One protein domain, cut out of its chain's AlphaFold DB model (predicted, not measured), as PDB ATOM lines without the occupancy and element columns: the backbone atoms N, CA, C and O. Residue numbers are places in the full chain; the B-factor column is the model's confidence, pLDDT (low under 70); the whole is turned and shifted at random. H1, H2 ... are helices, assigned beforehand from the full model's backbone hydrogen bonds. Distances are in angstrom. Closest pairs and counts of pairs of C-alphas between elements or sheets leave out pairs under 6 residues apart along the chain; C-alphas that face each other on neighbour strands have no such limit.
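What this domain is: This is residues 111 to 172 of the 172 residues of an uncharacterized protein of Tolypothrix sp. PCC 7910 (UniProt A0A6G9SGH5). There is little regular structure: two short helices, H1 and then H2, sit apart in a chain of loops, with a small turn at residues 137 to 142 in the link between them. Residues 111 to 129 lead to H1, and residues 152 to 172 sweep away from H2 in a long arc. The printed part has 62 residues, 13 of them in the named helices, and no named strand; its class is all helix. It is only just loose, close to compact, with a radius of gyration of the C-alphas of 12.8 A and spans of 32 by 27 by 19 A.

Where its parts are: H1, residues 130 to 136, begins at C-alpha 130 (123.495, -54.206, 37.953) and is 10.3 A long from first to last C-alpha. H2, residues 146 to 151, is 8.7 A long and ends at C-alpha 151 (137.984, -72.137, 20.499).

How they stand to each other: H1 and H2 are apart, with no C-alpha of the one within 8 A of the other. In their short link of 9 residues, residues 137 to 138 pair with residues 141 to 142, antiparallel. Every O i to N i+4 pair is within hydrogen-bond range in H2; in H1 1 of 3 is, beside 3 of 4 O i to N i+3 pairs.

The domain as a whole: The C-alphas of Ala 155 and Asp 172, the two farthest apart, are 33.0 A apart. The printed part has no cut and ends at the chain's last residue. Residues 169 to 172 have pLDDT under 70; the mean of the printed part is 90.5.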
ATOM      1  N   ASN A 111     125.419 -67.720  16.213       87.62
ATOM      2  CA  ASN A 111     124.609 -67.904  17.423       87.62
ATOM      3  C   ASN A 111     125.367 -67.551  18.718       87.62
ATOM      4  O   ASN A 111     125.215 -68.220  19.738       87.62
ATOM      5  N   LEU A 112     126.209 -66.514  18.670       90.31
ATOM      6  CA  LEU A 112     126.809 -65.952  19.875       90.31
ATOM      7  C   LEU A 112     125.769 -65.135  20.638       90.31
ATOM      8  O   LEU A 112     125.049 -64.335  20.045       90.31
ATOM      9  N   HIS A 113     125.739 -65.300  21.955       90.75
ATOM     10  CA  HIS A 113     124.981 -64.424  22.838       90.75
ATOM     11  C   HIS A 113     125.893 -63.295  23.316       90.75
ATOM     12  O   HIS A 113     126.980 -63.548  23.837       90.75
ATOM     13  N   VAL A 114     125.446 -62.052  23.139       91.81
ATOM     14  CA  VAL A 114     126.180 -60.853  23.550       91.81
ATOM     15  C   VAL A 114     125.373 -60.155  24.633       91.81
ATOM     16  O   VAL A 114     124.248 -59.728  24.391       91.81
ATOM     17  N   LEU A 115     125.948 -60.039  25.830       93.56
ATOM     18  CA  LEU A 115     125.384 -59.218  26.893       93.56
ATOM     19  C   LEU A 115     125.990 -57.817  26.795       93.56
ATOM     20  O   LEU A 115     127.185 -57.646  27.038       93.56
ATOM     21  N   VAL A 116     125.172 -56.829  26.445       93.25
ATOM     22  CA  VAL A 116     125.560 -55.416  26.490       93.25
ATOM     23  C   VAL A 116     125.287 -54.896  27.897       93.25
ATOM     24  O   VAL A 116     124.212 -55.129  28.444       93.25
ATOM     25  N   VAL A 117     126.274 -54.230  28.491       96.00
ATOM     26  CA  VAL A 117     126.169 -53.651  29.833       96.00
ATOM     27  C   VAL A 117     126.543 -52.180  29.750       96.00
ATOM     28  O   VAL A 117     127.624 -51.850  29.259       96.00
ATOM     29  N   ASP A 118     125.683 -51.303  30.256       94.88
ATOM     30  CA  ASP A 118     126.051 -49.914  30.515       94.88
ATOM     31  C   ASP A 118     127.117 -49.892  31.619       94.88
ATOM     32  O   ASP A 118     126.845 -50.182  32.786       94.88
ATOM     33  N   ALA A 119     128.351 -49.548  31.252       93.31
ATOM     34  CA  ALA A 119     129.486 -49.530  32.168       93.31
ATOM     35  C   ALA A 119     129.370 -48.468  33.283       93.31
ATOM     36  O   ALA A 119     130.116 -48.533  34.257       93.31
ATOM     37  N   SER A 120     128.440 -47.512  33.175       93.81
ATOM     38  CA  SER A 120     128.194 -46.480  34.191       93.81
ATOM     39  C   SER A 120     127.153 -46.905  35.226       93.81
ATOM     40  O   SER A 120     127.223 -46.477  36.378       93.81
ATOM     41  N   THR A 121     126.175 -47.722  34.829       95.94
ATOM     42  CA  THR A 121     125.005 -48.050  35.665       95.94
ATOM     43  C   THR A 121     124.856 -49.539  35.971       95.94
ATOM     44  O   THR A 121     124.198 -49.898  36.946       95.94
ATOM     45  N   GLY A 122     125.462 -50.417  35.170       96.25
ATOM     46  CA  GLY A 122     125.258 -51.866  35.201       96.25
ATOM     47  C   GLY A 122     123.952 -52.336  34.543       96.25
ATOM     48  O   GLY A 122     123.646 -53.527  34.615       96.25
ATOM     49  N   GLU A 123     123.174 -51.437  33.929       97.31
ATOM     50  CA  GLU A 123     121.969 -51.774  33.158       97.31
ATOM     51  C   GLU A 123     122.318 -52.726  31.999       97.31
ATOM     52  O   GLU A 123     123.392 -52.622  31.407       97.31
ATOM     53  N   ASN A 124     121.471 -53.731  31.757       96.94
ATOM     54  CA  ASN A 124     121.763 -54.835  30.833       96.94
ATOM     55  C   ASN A 124     120.508 -55.570  30.323       96.94
ATOM     56  O   ASN A 124     120.548 -56.779  30.081       96.94
ATOM     57  N   GLY A 125     119.361 -54.891  30.268       94.94
ATOM     58  CA  GLY A 125     118.083 -55.507  29.906       94.94
ATOM     59  C   GLY A 125     117.486 -56.421  30.984       94.94
ATOM     60  O   GLY A 125     116.595 -57.215  30.696       94.94
ATOM     61  N   GLY A 126     117.963 -56.342  32.233       95.50
ATOM     62  CA  GLY A 126     117.424 -57.111  33.364       95.50
ATOM     63  C   GLY A 126     117.906 -58.564  33.446       95.50
ATOM     64  O   GLY A 126     117.357 -59.345  34.223       95.50
ATOM     65  N   ILE A 127     118.937 -58.930  32.681       95.81
ATOM     66  CA  ILE A 127     119.499 -60.286  32.650       95.81
ATOM     67  C   ILE A 127     120.272 -60.603  33.938       95.81
ATOM     68  O   ILE A 127     120.171 -61.704  34.479       95.81
ATOM     69  N   LEU A 128     121.038 -59.637  34.453       96.56
ATOM     70  CA  LEU A 128     121.765 -59.745  35.723       96.56
ATOM     71  C   LEU A 128     121.493 -58.520  36.595       96.56
ATOM     72  O   LEU A 128     121.252 -57.429  36.086       96.56
ATOM     73  N   SER A 129     121.638 -58.665  37.916       97.75
ATOM     74  CA  SER A 129     121.646 -57.509  38.822       97.75
ATOM     75  C   SER A 129     122.760 -56.521  38.426       97.75
ATOM     76  O   SER A 129     123.894 -56.991  38.239       97.75
ATOM     77  N   PRO A 130     122.508 -55.199  38.391       97.75
ATOM     78  CA  PRO A 130     123.495 -54.206  37.953       97.75
ATOM     79  C   PRO A 130     124.870 -54.320  38.634       97.75
ATOM     80  O   PRO A 130     125.895 -54.360  37.955       97.75
ATOM     81  N   ASP A 131     124.897 -54.553  39.954       97.25
ATOM     82  CA  ASP A 131     126.127 -54.733  40.751       97.25
ATOM     83  C   ASP A 131     127.024 -55.899  40.301       97.25
ATOM     84  O   ASP A 131     128.223 -55.940  40.598       97.25
ATOM     85  N   LYS A 132     126.441 -56.904  39.637       96.75
ATOM     86  CA  LYS A 132     127.183 -58.034  39.062       96.75
ATOM     87  C   LYS A 132     127.610 -57.730  37.636       96.75
ATOM     88  O   LYS A 132     128.738 -58.046  37.275       96.75
ATOM     89  N   ALA A 133     126.719 -57.130  36.852       96.81
ATOM     90  CA  ALA A 133     126.940 -56.847  35.442       96.81
ATOM     91  C   ALA A 133     128.097 -55.875  35.219       96.81
ATOM     92  O   ALA A 133     128.965 -56.141  34.395       96.81
ATOM     93  N   ILE A 134     128.164 -54.811  36.025       96.00
ATOM     94  CA  ILE A 134     129.209 -53.787  35.916       96.00
ATOM     95  C   ILE A 134     130.626 -54.355  36.109       96.00
ATOM     96  O   ILE A 134     131.594 -53.803  35.608       96.00
ATOM     97  N   LYS A 135     130.771 -55.504  36.785       95.06
ATOM     98  CA  LYS A 135     132.065 -56.181  36.993       95.06
ATOM     99  C   LYS A 135     132.542 -56.978  35.772       95.06
ATOM    100  O   LYS A 135     133.635 -57.545  35.808       95.06
ATOM    101  N   LEU A 136     131.713 -57.090  34.732       94.44
ATOM    102  CA  LEU A 136     132.001 -57.850  33.511       94.44
ATOM    103  C   LEU A 136     132.518 -56.976  32.363       94.44
ATOM    104  O   LEU A 136     132.917 -57.522  31.335       94.44
ATOM    105  N   VAL A 137     132.512 -55.655  32.531       94.81
ATOM    106  CA  VAL A 137     132.904 -54.683  31.508       94.81
ATOM    107  C   VAL A 137     133.840 -53.628  32.094       94.81
ATOM    108  O   VAL A 137     133.822 -53.369  33.297       94.81
ATOM    109  N   GLY A 138     134.650 -53.029  31.230       90.31
ATOM    110  CA  GLY A 138     135.543 -51.919  31.536       90.31
ATOM    111  C   GLY A 138     135.651 -50.967  30.347       90.31
ATOM    112  O   GLY A 138     134.992 -51.153  29.321       90.31
ATOM    113  N   ASP A 139     136.492 -49.943  30.467       89.06
ATOM    114  CA  ASP A 139     136.781 -49.041  29.349       89.06
ATOM    115  C   ASP A 139     137.603 -49.780  28.279       89.06
ATOM    116  O   ASP A 139     138.804 -50.011  28.432       89.06
ATOM    117  N   GLY A 140     136.922 -50.222  27.218       86.62
ATOM    118  CA  GLY A 140     137.524 -50.985  26.127       86.62
ATOM    119  C   GLY A 140     137.785 -52.465  26.431       86.62
ATOM    120  O   GLY A 140     138.447 -53.130  25.630       86.62
ATOM    121  N   ASP A 141     137.265 -53.001  27.541       91.06
ATOM    122  CA  ASP A 141     137.375 -54.421  27.887       91.06
ATOM    123  C   ASP A 141     136.036 -55.063  28.286       91.06
ATOM    124  O   ASP A 141     135.060 -54.402  28.640       91.06
ATOM    125  N   GLY A 142     135.990 -56.391  28.186       93.44
ATOM    126  CA  GLY A 142     134.838 -57.203  28.551       93.44
ATOM    127  C   GLY A 142     135.232 -58.652  28.812       93.44
ATOM    128  O   GLY A 142     136.377 -59.060  28.586       93.44
ATOM    129  N   LYS A 143     134.290 -59.451  29.317       93.56
ATOM    130  CA  LYS A 143     134.481 -60.895  29.521       93.56
ATOM    131  C   LYS A 143     133.855 -61.705  28.390       93.56
ATOM    132  O   LYS A 143     132.832 -61.325  27.832       93.56
ATOM    133  N   ILE A 144     134.460 -62.853  28.098       93.75
ATOM    134  CA  ILE A 144     133.921 -63.865  27.185       93.75
ATOM    135  C   ILE A 144     133.850 -65.219  27.892       93.75
ATOM    136  O   ILE A 144     134.522 -65.432  28.902       93.75
ATOM    137  N   ASP A 145     133.044 -66.131  27.353       92.69
ATOM    138  CA  ASP A 145     132.985 -67.511  27.832       92.69
ATOM    139  C   ASP A 145     134.331 -68.236  27.650       92.69
ATOM    140  O   ASP A 145     135.047 -68.022  26.668       92.69
ATOM    141  N   VAL A 146     134.667 -69.117  28.598       93.25
ATOM    142  CA  VAL A 146     135.938 -69.859  28.593       93.25
ATOM    143  C   VAL A 146     136.054 -70.805  27.398       93.25
ATOM    144  O   VAL A 146     137.142 -70.951  26.851       93.25
ATOM    145  N   ARG A 147     134.946 -71.394  26.929       92.38
ATOM    146  CA  ARG A 147     134.967 -72.284  25.760       92.38
ATOM    147  C   ARG A 147     135.200 -71.483  24.489       92.38
ATOM    148  O   ARG A 147     136.019 -71.879  23.672       92.38
ATOM    149  N   LEU A 148     134.557 -70.318  24.357       93.12
ATOM    150  CA  LEU A 148     134.826 -69.412  23.235       93.12
ATOM    151  C   LEU A 148     136.293 -68.952  23.233       93.12
ATOM    152  O   LEU A 148     136.923 -68.880  22.180       93.12
ATOM    153  N   HIS A 149     136.856 -68.664  24.408       94.81
ATOM    154  CA  HIS A 149     138.267 -68.302  24.551       94.81
ATOM    155  C   HIS A 149     139.212 -69.417  24.068       94.81
ATOM    156  O   HIS A 149     140.140 -69.143  23.303       94.81
ATOM    157  N   GLU A 150     138.931 -70.668  24.438       92.81
ATOM    158  CA  GLU A 150     139.670 -71.851  23.977       92.81
ATOM    159  C   GLU A 150     139.498 -72.097  22.468       92.81
ATOM    160  O   GLU A 150     140.482 -72.326  21.765       92.81
ATOM    161  N   GLU A 151     138.279 -71.980  21.933       92.00
ATOM    162  CA  GLU A 151     137.984 -72.137  20.499       92.00
ATOM    163  C   GLU A 151     138.674 -71.076  19.634       92.00
ATOM    164  O   GLU A 151     139.057 -71.334  18.486       92.00
ATOM    165  N   LEU A 152     138.896 -69.877  20.181       91.56
ATOM    166  CA  LEU A 152     139.714 -68.845  19.550       91.56
ATOM    167  C   LEU A 152     141.195 -69.250  19.456       91.56
ATOM    168  O   LEU A 152     141.886 -68.752  18.568       91.56
ATOM    169  N   GLY A 153     141.641 -70.253  20.216       91.62
ATOM    170  CA  GLY A 153     143.017 -70.755  20.236       91.62
ATOM    171  C   GLY A 153     143.919 -69.973  21.186       91.62
ATOM    172  O   GLY A 153     145.139 -69.981  21.024       91.62
ATOM    173  N   ASN A 154     143.328 -69.263  22.146       91.62
ATOM    174  CA  ASN A 154     144.067 -68.461  23.107       91.62
ATOM    175  C   ASN A 154     144.673 -69.337  24.215       91.62
ATOM    176  O   ASN A 154     144.155 -70.398  24.561       91.62
ATOM    177  N   ALA A 155     145.761 -68.863  24.823       90.81
ATOM    178  CA  ALA A 155     146.333 -69.502  26.004       90.81
ATOM    179  C   ALA A 155     145.417 -69.300  27.218       90.81
ATOM    180  O   ALA A 155     145.059 -68.163  27.524       90.81
ATOM    181  N   ALA A 156     145.066 -70.378  27.924       90.25
ATOM    182  CA  ALA A 156     144.128 -70.347  29.048       90.25
ATOM    183  C   ALA A 156     144.390 -69.183  30.027       90.25
ATOM    184  O   ALA A 156     145.537 -68.883  30.362       90.25
ATOM    185  N   GLN A 157     143.312 -68.535  30.487       85.38
ATOM    186  CA  GLN A 157     143.345 -67.414  31.447       85.38
ATOM    187  C   GLN A 157     144.160 -66.185  30.993       85.38
ATOM    188  O   GLN A 157     144.538 -65.356  31.818       85.38
ATOM    189  N   THR A 158     144.423 -66.038  29.691       92.50
ATOM    190  CA  THR A 158     145.204 -64.915  29.154       92.50
ATOM    191  C   THR A 158     144.295 -63.902  28.447       92.50
ATOM    192  O   THR A 158     143.510 -64.301  27.579       92.50
ATOM    193  N   PRO A 159     144.374 -62.598  28.775       93.31
ATOM    194  CA  PRO A 159     143.669 -61.565  28.023       93.31
ATOM    195  C   PRO A 159     144.234 -61.455  26.603       93.31
ATOM    196  O   PRO A 159     145.415 -61.698  26.365       93.31
ATOM    197  N   PHE A 160     143.395 -61.055  25.654       93.19
ATOM    198  CA  PHE A 160     143.797 -60.856  24.266       93.19
ATOM    199  C   PHE A 160     143.113 -59.614  23.701       93.19
ATOM    200  O   PHE A 160     142.019 -59.245  24.126       93.19
ATOM    201  N   GLN A 161     143.767 -58.963  22.742       93.50
ATOM    202  CA  GLN A 161     143.178 -57.854  22.005       93.50
ATOM    203  C   GLN A 161     142.510 -58.390  20.741       93.50
ATOM    204  O   GLN A 161     143.068 -59.239  20.047       93.50
ATOM    205  N   THR A 162     141.328 -57.873  20.425       93.19
ATOM    206  CA  THR A 162     140.579 -58.277  19.236       93.19
ATOM    207  C   THR A 162     139.992 -57.075  18.502       93.19
ATOM    208  O   THR A 162     139.950 -55.953  19.017       93.19
ATOM    209  N   ARG A 163     139.552 -57.321  17.269       93.88
ATOM    210  CA  ARG A 163     138.599 -56.487  16.541       93.88
ATOM    211  C   ARG A 163     137.351 -57.334  16.355       93.88
ATOM    212  O   ARG A 163     137.426 -58.447  15.843       93.88
ATOM    213  N   PHE A 164     136.223 -56.821  16.821       91.75
ATOM    214  CA  PHE A 164     134.960 -57.544  16.845       91.75
ATOM    215  C   PHE A 164     133.912 -56.780  16.042       91.75
ATOM    216  O   PHE A 164     133.870 -55.553  16.077       91.75
ATOM    217  N   GLY A 165     133.075 -57.513  15.317       90.50
ATOM    218  CA  GLY A 165     131.988 -56.950  14.535       90.50
ATOM    219  C   GLY A 165     130.900 -57.989  14.284       90.50
ATOM    220  O   GLY A 165     131.174 -59.187  14.245       90.50
ATOM    221  N   ILE A 166     129.663 -57.522  14.112       89.06
ATOM    222  CA  ILE A 166     128.480 -58.366  13.907       89.06
ATOM    223  C   ILE A 166     127.839 -57.988  12.570       89.06
ATOM    224  O   ILE A 166     127.548 -56.820  12.335       89.06
ATOM    225  N   LYS A 167     127.628 -58.970  11.683       81.00
ATOM    226  CA  LYS A 167     127.058 -58.742  10.339       81.00
ATOM    227  C   LYS A 167     125.540 -58.606  10.351       81.00
ATOM    228  O   LYS A 167     125.007 -57.734   9.682       81.00
ATOM    229  N   ASN A 168     124.875 -59.464  11.117       72.31
ATOM    230  CA  ASN A 168     123.432 -59.465  11.308       72.31
ATOM    231  C   ASN A 168     123.182 -59.664  12.801       72.31
ATOM    232  O   ASN A 168     123.396 -60.764  13.311       72.31
ATOM    233  N   ALA A 169     122.781 -58.605  13.497       63.44
ATOM    234  CA  ALA A 169     122.287 -58.725  14.859       63.44
ATOM    235  C   ALA A 169     120.767 -58.892  14.804       63.44
ATOM    236  O   ALA A 169     120.079 -58.101  14.158       63.44
ATOM    237  N   VAL A 170     120.260 -59.937  15.451       61.09
ATOM    238  CA  VAL A 170     118.844 -60.033  15.806       61.09
ATOM    239  C   VAL A 170     118.772 -59.612  17.263       61.09
ATOM    240  O   VAL A 170     119.433 -60.216  18.107       61.09
ATOM    241  N   TRP A 171     118.064 -58.520  17.518       59.28
ATOM    242  CA  TRP A 171     117.811 -58.025  18.863       59.28
ATOM    243  C   TRP A 171     116.428 -58.531  19.257       59.28
ATOM    244  O   TRP A 171     115.448 -58.159  18.607       59.28
ATOM    245  N   ASP A 172     116.385 -59.424  20.242       52.12
ATOM    246  CA  ASP A 172     115.142 -59.894  20.859       52.12
ATOM    247  C   ASP A 172     114.693 -58.939  21.974       52.12
ATOM    248  O   ASP A 172     115.577 -58.411  22.693       52.12
TER     249      ASP A 172